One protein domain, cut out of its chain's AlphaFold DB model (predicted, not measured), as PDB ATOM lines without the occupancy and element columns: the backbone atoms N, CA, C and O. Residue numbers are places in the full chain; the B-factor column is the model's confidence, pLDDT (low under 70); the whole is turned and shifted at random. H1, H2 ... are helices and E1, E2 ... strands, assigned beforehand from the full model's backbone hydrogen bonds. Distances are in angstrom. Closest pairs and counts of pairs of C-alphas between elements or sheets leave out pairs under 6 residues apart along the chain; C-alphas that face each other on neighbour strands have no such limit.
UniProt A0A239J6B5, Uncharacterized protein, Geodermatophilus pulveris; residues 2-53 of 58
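This is residues 2 to 53 of the 58 residues of an uncharacterized protein of Geodermatophilus pulveris (UniProt A0A239J6B5). With little regular structure, this is a small sheet of three short strands in a row, with a short helix, H1, beyond its E3 edge and a long loop, residues 37 to 53, running back on that side. You see 52 printed residues, with E1, E2, E3 and H1 in that order, an antiparallel sheet E1 - E2 - E3, and a mixed class with 18 residues in named elements. The whole is compact, with a radius of gyration of the C-alphas of 10.6 A and spans of 27 by 20 by 18 A.

Start at E1, residues 6 to 9, which forms an antiparallel hairpin with E2, residues 14 to 18, at 136 degrees; N 7 and O 16 are within hydrogen-bond range at 2.8 A. E2 forms the next hairpin with E3, residues 24 to 26, at 132 degrees, with N 17 and O 25 at 2.7 A. The three make a meander, each strand the antiparallel neighbour of the one before. H1, residues 31 to 36, only grazes the sheet, with its residues 31 to 34; its O i to N i+4 pairs are each within range.

Find C-alpha 6 at (93.924, 15.555, 111.824), where E1 begins its 9.6 A. E2 spans 13.1 A, E3 6.8 A, and H1 8.6 A to C-alpha 36 at (101.574, 18.379, 92.302).

The printed part has no cut, and its three links are tight. The farthest C-alphas, of Phe 11 and Pro 53, are 31.4 A apart. Look for pLDDT under 70 at residues 38 to 43, 45, and 52 to 53.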
ATOM      1  N   ARG A   2      88.890  10.468 105.944       75.94
ATOM      2  CA  ARG A   2      88.203  11.759 106.215       75.94
ATOM      3  C   ARG A   2      87.701  11.984 107.650       75.94
ATOM      4  O   ARG A   2      87.681  13.116 108.118       75.94
ATOM      5  N   THR A   3      87.302  10.920 108.341       80.94
ATOM      6  CA  THR A   3      86.818  10.965 109.733       80.94
ATOM      7  C   THR A   3      87.933  10.831 110.770       80.94
ATOM      8  O   THR A   3      87.667  10.878 111.965       80.94
ATOM      9  N   TRP A   4      89.177  10.629 110.334       87.25
ATOM     10  CA  TRP A   4      90.299  10.409 111.234       87.25
ATOM     11  C   TRP A   4      90.804  11.724 111.843       87.25
ATOM     12  O   TRP A   4      90.671  12.779 111.201       87.25
ATOM     13  N   PRO A   5      91.398  11.672 113.054       89.06
ATOM     14  CA  PRO A   5      92.022  12.826 113.684       89.06
ATOM     15  C   PRO A   5      93.054  13.456 112.757       89.06
ATOM     16  O   PRO A   5      93.902  12.763 112.196       89.06
ATOM     17  N   ARG A   6      92.970  14.775 112.603       89.50
ATOM     18  CA  ARG A   6      93.924  15.555 111.824       89.50
ATOM     19  C   ARG A   6      95.032  16.064 112.737       89.50
ATOM     20  O   ARG A   6      94.743  16.624 113.792       89.50
ATOM     21  N   VAL A   7      96.276  15.892 112.315       89.44
ATOM     22  CA  VAL A   7      97.479  16.314 113.031       89.44
ATOM     23  C   VAL A   7      98.274  17.229 112.112       89.44
ATOM     24  O   VAL A   7      98.665  16.832 111.017       89.44
ATOM     25  N   TRP A   8      98.511  18.459 112.558       87.38
ATOM     26  CA  TRP A   8      99.384  19.388 111.850       87.38
ATOM     27  C   TRP A   8     100.843  18.952 112.003       87.38
ATOM     28  O   TRP A   8     101.296  18.733 113.128       87.38
ATOM     29  N   ARG A   9     101.585  18.839 110.896       83.94
ATOM     30  CA  ARG A   9     103.032  18.607 110.934       83.94
ATOM     31  C   ARG A   9     103.778  19.855 110.502       83.94
ATOM     32  O   ARG A   9     104.029  20.071 109.320       83.94
ATOM     33  N   GLU A  10     104.189  20.634 111.492       84.38
ATOM     34  CA  GLU A  10     104.906  21.900 111.308       84.38
ATOM     35  C   GLU A  10     106.141  21.786 110.405       84.38
ATOM     36  O   GLU A  10     106.346  22.640 109.551       84.38
ATOM     37  N   PHE A  11     106.907  20.695 110.524       81.44
ATOM     38  CA  PHE A  11     108.115  20.466 109.728       81.44
ATOM     39  C   PHE A  11     107.834  20.331 108.225       81.44
ATOM     40  O   PHE A  11     108.653  20.728 107.405       81.44
ATOM     41  N   TYR A  12     106.678  19.768 107.868       77.81
ATOM     42  CA  TYR A  12     106.323  19.503 106.476       77.81
ATOM     43  C   TYR A  12     105.333  20.521 105.894       77.81
ATOM     44  O   TYR A  12     105.138  20.558 104.682       77.81
ATOM     45  N   GLY A  13     104.709  21.348 106.737       82.94
ATOM     46  CA  GLY A  13     103.758  22.373 106.306       82.94
ATOM     47  C   GLY A  13     102.419  21.821 105.807       82.94
ATOM     48  O   GLY A  13     101.714  22.517 105.081       82.94
ATOM     49  N   TYR A  14     102.056  20.591 106.179       82.12
ATOM     50  CA  TYR A  14     100.766  19.989 105.844       82.12
ATOM     51  C   TYR A  14     100.184  19.175 107.003       82.12
ATOM     52  O   TYR A  14     100.839  18.906 108.015       82.12
ATOM     53  N   SER A  15      98.912  18.806 106.858       86.12
ATOM     54  CA  SER A  15      98.198  17.987 107.831       86.12
ATOM     55  C   SER A  15      98.190  16.513 107.439       86.12
ATOM     56  O   SER A  15      97.846  16.166 106.312       86.12
ATOM     57  N   ASP A  16      98.465  15.648 108.410       87.06
ATOM     58  CA  ASP A  16      98.209  14.213 108.309       87.06
ATOM     59  C   ASP A  16      96.889  13.843 108.993       87.06
ATOM     60  O   ASP A  16      96.411  14.512 109.909       87.06
ATOM     61  N   ARG A  17      96.326  12.711 108.592       87.69
ATOM     62  CA  ARG A  17      95.220  12.006 109.232       87.69
ATOM     63  C   ARG A  17      95.752  10.745 109.905       87.69
ATOM     64  O   ARG A  17      96.324   9.890 109.236       87.69
ATOM     65  N   LEU A  18      95.546  10.603 111.212       87.69
ATOM     66  CA  LEU A  18      96.016   9.448 111.981       87.69
ATOM     67  C   LEU A  18      95.000   8.301 111.918       87.69
ATOM     68  O   LEU A  18      93.875   8.449 112.395       87.69
ATOM     69  N   CYS A  19      95.366   7.154 111.353       86.12
ATOM     70  CA  CYS A  19      94.474   5.992 111.368       86.12
ATOM     71  C   CYS A  19      94.398   5.345 112.768       86.12
ATOM     72  O   CYS A  19      95.239   5.629 113.626       86.12
ATOM     73  N   PRO A  20      93.436   4.435 113.017       83.12
ATOM     74  CA  PRO A  20      93.335   3.701 114.285       83.12
ATOM     75  C   PRO A  20      94.594   2.902 114.659       83.12
ATOM     76  O   PRO A  20      94.796   2.594 115.827       83.12
ATOM     77  N   HIS A  21      95.450   2.593 113.681       83.50
ATOM     78  CA  HIS A  21      96.721   1.891 113.879       83.50
ATOM     79  C   HIS A  21      97.878   2.829 114.269       83.50
ATOM     80  O   HIS A  21      99.002   2.372 114.447       83.50
ATOM     81  N   GLY A  22      97.628   4.139 114.381       83.62
ATOM     82  CA  GLY A  22      98.645   5.133 114.738       83.62
ATOM     83  C   GLY A  22      99.553   5.557 113.580       83.62
ATOM     84  O   GLY A  22     100.567   6.214 113.808       83.62
ATOM     85  N   ILE A  23      99.203   5.213 112.337       85.19
ATOM     86  CA  ILE A  23      99.964   5.596 111.142       85.19
ATOM     87  C   ILE A  23      99.430   6.930 110.614       85.19
ATOM     88  O   ILE A  23      98.217   7.138 110.529       85.19
ATOM     89  N   GLY A  24     100.339   7.848 110.286       84.88
ATOM     90  CA  GLY A  24     100.004   9.113 109.639       84.88
ATOM     91  C   GLY A  24      99.774   8.911 108.146       84.88
ATOM     92  O   GLY A  24     100.628   8.354 107.459       84.88
ATOM     93  N   HIS A  25      98.626   9.363 107.655       83.94
ATOM     94  CA  HIS A  25      98.289   9.377 106.238       83.94
ATOM     95  C   HIS A  25      98.206  10.820 105.754       83.94
ATOM     96  O   HIS A  25      97.615  11.628 106.468       83.94
ATOM     97  N   PRO A  26      98.706  11.152 104.556       81.88
ATOM     98  CA  PRO A  26      98.454  12.467 103.984       81.88
ATOM     99  C   PRO A  26      96.943  12.701 103.884       81.88
ATOM    100  O   PRO A  26      96.181  11.785 103.549       81.88
ATOM    101  N   ASP A  27      96.497  13.909 104.229       81.38
ATOM    102  CA  ASP A  27      95.084  14.259 104.124       81.38
ATOM    103  C   ASP A  27      94.606  14.080 102.666       81.38
ATOM    104  O   ASP A  27      95.261  14.564 101.743       81.38
ATOM    105  N   PRO A  28      93.499  13.352 102.421       75.81
ATOM    106  CA  PRO A  28      93.056  13.039 101.064       75.81
ATOM    107  C   PRO A  28      92.555  14.264 100.289       75.81
ATOM    108  O   PRO A  28      92.513  14.207  99.062       75.81
ATOM    109  N   ASP A  29      92.150  15.335 100.973       79.06
ATOM    110  CA  ASP A  29      91.751  16.587 100.336       79.06
ATOM    111  C   ASP A  29      93.006  17.415  99.948       79.06
ATOM    112  O   ASP A  29      92.991  18.096  98.923       79.06
ATOM    113  N   ASP A  30      94.129  17.259 100.669       77.62
ATOM    114  CA  ASP A  30      95.417  17.916 100.367       77.62
ATOM    115  C   ASP A  30      96.353  17.083  99.461       77.62
ATOM    116  O   ASP A  30      97.260  17.631  98.828       77.62
ATOM    117  N   VAL A  31      96.157  15.760  99.359       79.00
ATOM    118  CA  VAL A  31      97.110  14.841  98.699       79.00
ATOM    119  C   VAL A  31      97.362  15.190  97.231       79.00
ATOM    120  O   VAL A  31      98.497  15.103  96.772       79.00
ATOM    121  N   VAL A  32      96.335  15.640  96.502       80.38
ATOM    122  CA  VAL A  32      96.459  16.028  95.085       80.38
ATOM    123  C   VAL A  32      97.342  17.268  94.941       80.38
ATOM    124  O   VAL A  32      98.192  17.331  94.054       80.38
ATOM    125  N   HIS A  33      97.170  18.243  95.836       80.31
ATOM    126  CA  HIS A  33      97.994  19.446  95.861       80.31
ATOM    127  C   HIS A  33      99.444  19.117  96.232       80.31
ATOM    128  O   HIS A  33     100.371  19.567  95.560       80.31
ATOM    129  N   LEU A  34      99.647  18.271  97.246       78.75
ATOM    130  CA  LEU A  34     100.977  17.858  97.693       78.75
ATOM    131  C   LEU A  34     101.727  17.053  96.622       78.75
ATOM    132  O   LEU A  34     102.909  17.305  96.404       78.75
ATOM    133  N   GLN A  35     101.044  16.160  95.901       80.44
ATOM    134  CA  GLN A  35     101.622  15.429  94.767       80.44
ATOM    135  C   GLN A  35     102.042  16.360  93.626       80.44
ATOM    136  O   GLN A  35     103.108  16.172  93.041       80.44
ATOM    137  N   ALA A  36     101.242  17.389  93.327       80.50
ATOM    138  CA  ALA A  36     101.574  18.379  92.302       80.50
ATOM    139  C   ALA A  36     102.817  19.217  92.660       80.50
ATOM    140  O   ALA A  36     103.551  19.636  91.767       80.50
ATOM    141  N   LEU A  37     103.085  19.417  93.954       79.75
ATOM    142  CA  LEU A  37     104.306  20.057  94.456       79.75
ATOM    143  C   LEU A  37     105.521  19.107  94.491       79.75
ATOM    144  O   LEU A  37     106.600  19.515  94.916       79.75
ATOM    145  N   GLY A  38     105.364  17.847  94.065       68.56
ATOM    146  CA  GLY A  38     106.401  16.812  94.156       68.56
ATOM    147  C   GLY A  38     106.570  16.221  95.561       68.56
ATOM    148  O   GLY A  38     107.566  15.549  95.826       68.56
ATOM    149  N   GLY A  39     105.622  16.483  96.464       69.94
ATOM    150  CA  GLY A  39     105.569  15.961  97.829       69.94
ATOM    151  C   GLY A  39     104.540  14.839  98.020       69.94
ATOM    152  O   GLY A  39     103.975  14.316  97.067       69.94
ATOM    153  N   ALA A  40     104.317  14.476  99.290       63.12
ATOM    154  CA  ALA A  40     103.430  13.412  99.781       63.12
ATOM    155  C   ALA A  40     103.517  12.068  99.026       63.12
ATOM    156  O   ALA A  40     102.789  11.794  98.070       63.12
ATOM    157  N   CYS A  41     104.346  11.156  99.543       63.12
ATOM    158  CA  CYS A  41     104.306   9.754  99.137       63.12
ATOM    159  C   CYS A  41     103.012   9.091  99.625       63.12
ATOM    160  O   CYS A  41     102.734   9.033 100.821       63.12
ATOM    161  N   THR A  42     102.253   8.509  98.698       66.19
ATOM    162  CA  THR A  42     101.141   7.603  99.025       66.19
ATOM    163  C   THR A  42     101.631   6.246  99.529       66.19
ATOM    164  O   THR A  42     100.837   5.485 100.072       66.19
ATOM    165  N   ALA A  43     102.929   5.945  99.409       69.88
ATOM    166  CA  ALA A  43     103.560   4.785 100.026       69.88
ATOM    167  C   ALA A  43     103.838   5.048 101.515       69.88
ATOM    168  O   ALA A  43     104.580   5.962 101.866       69.88
ATOM    169  N   HIS A  44     103.241   4.243 102.390       73.06
ATOM    170  CA  HIS A  44     103.377   4.331 103.844       73.06
ATOM    171  C   HIS A  44     103.144   2.937 104.461       73.06
ATOM    172  O   HIS A  44     102.516   2.093 103.817       73.06
ATOM    173  N   PRO A  45     103.643   2.655 105.680       67.12
ATOM    174  CA  PRO A  45     103.596   1.321 106.284       67.12
ATOM    175  C   PRO A  45     102.216   1.015 106.891       67.12
ATOM    176  O   PRO A  45     102.096   0.804 108.092       67.12
ATOM    177  N   CYS A  46     101.166   1.032 106.069       78.69
ATOM    178  CA  CYS A  46      99.807   0.661 106.453       78.69
ATOM    179  C   CYS A  46      99.388  -0.650 105.796       78.69
ATOM    180  O   CYS A  46      99.737  -0.950 104.660       78.69
ATOM    181  N   ASP A  47      98.573  -1.395 106.528       76.75
ATOM    182  CA  ASP A  47      97.888  -2.626 106.141       76.75
ATOM    183  C   ASP A  47      96.770  -2.450 105.094       76.75
ATOM    184  O   ASP A  47      96.079  -3.407 104.761       76.75
ATOM    185  N   GLY A  48      96.563  -1.237 104.572       75.19
ATOM    186  CA  GLY A  48      95.501  -0.936 103.612       75.19
ATOM    187  C   GLY A  48      94.194  -0.432 104.233       75.19
ATOM    188  O   GLY A  48      93.222  -0.227 103.509       75.19
ATOM    189  N   CYS A  49      94.137  -0.123 105.535       78.38
ATOM    190  CA  CYS A  49      92.947   0.520 106.126       78.38
ATOM    191  C   CYS A  49      92.644   1.921 105.546       78.38
ATOM    192  O   CYS A  49      91.563   2.483 105.741       78.38
ATOM    193  N   CYS A  50      93.616   2.501 104.838       78.12
ATOM    194  CA  CYS A  50      93.507   3.777 104.150       78.12
ATOM    195  C   CYS A  50      92.665   3.676 102.873       78.12
ATOM    196  O   CYS A  50      91.885   4.586 102.585       78.12
ATOM    197  N   THR A  51      92.744   2.567 102.138       73.94
ATOM    198  CA  THR A  51      91.845   2.303 101.015       73.94
ATOM    199  C   THR A  51      90.435   2.131 101.561       73.94
ATOM    200  O   THR A  51      90.132   1.150 102.235       73.94
ATOM    201  N   ALA A  52      89.563   3.114 101.307       63.19
ATOM    202  CA  ALA A  52      88.140   2.936 101.558       63.19
ATOM    203  C   ALA A  52      87.706   1.636 100.861       63.19
ATOM    204  O   ALA A  52      88.137   1.424  99.721       63.19
ATOM    205  N   PRO A  53      86.890   0.773 101.497       54.41
ATOM    206  CA  PRO A  53      86.354  -0.377 100.791       54.41
ATOM    207  C   PRO A  53      85.670   0.166  99.540       54.41
ATOM    208  O   PRO A  53      84.790   1.030  99.637       54.41
TER     209      PRO A  53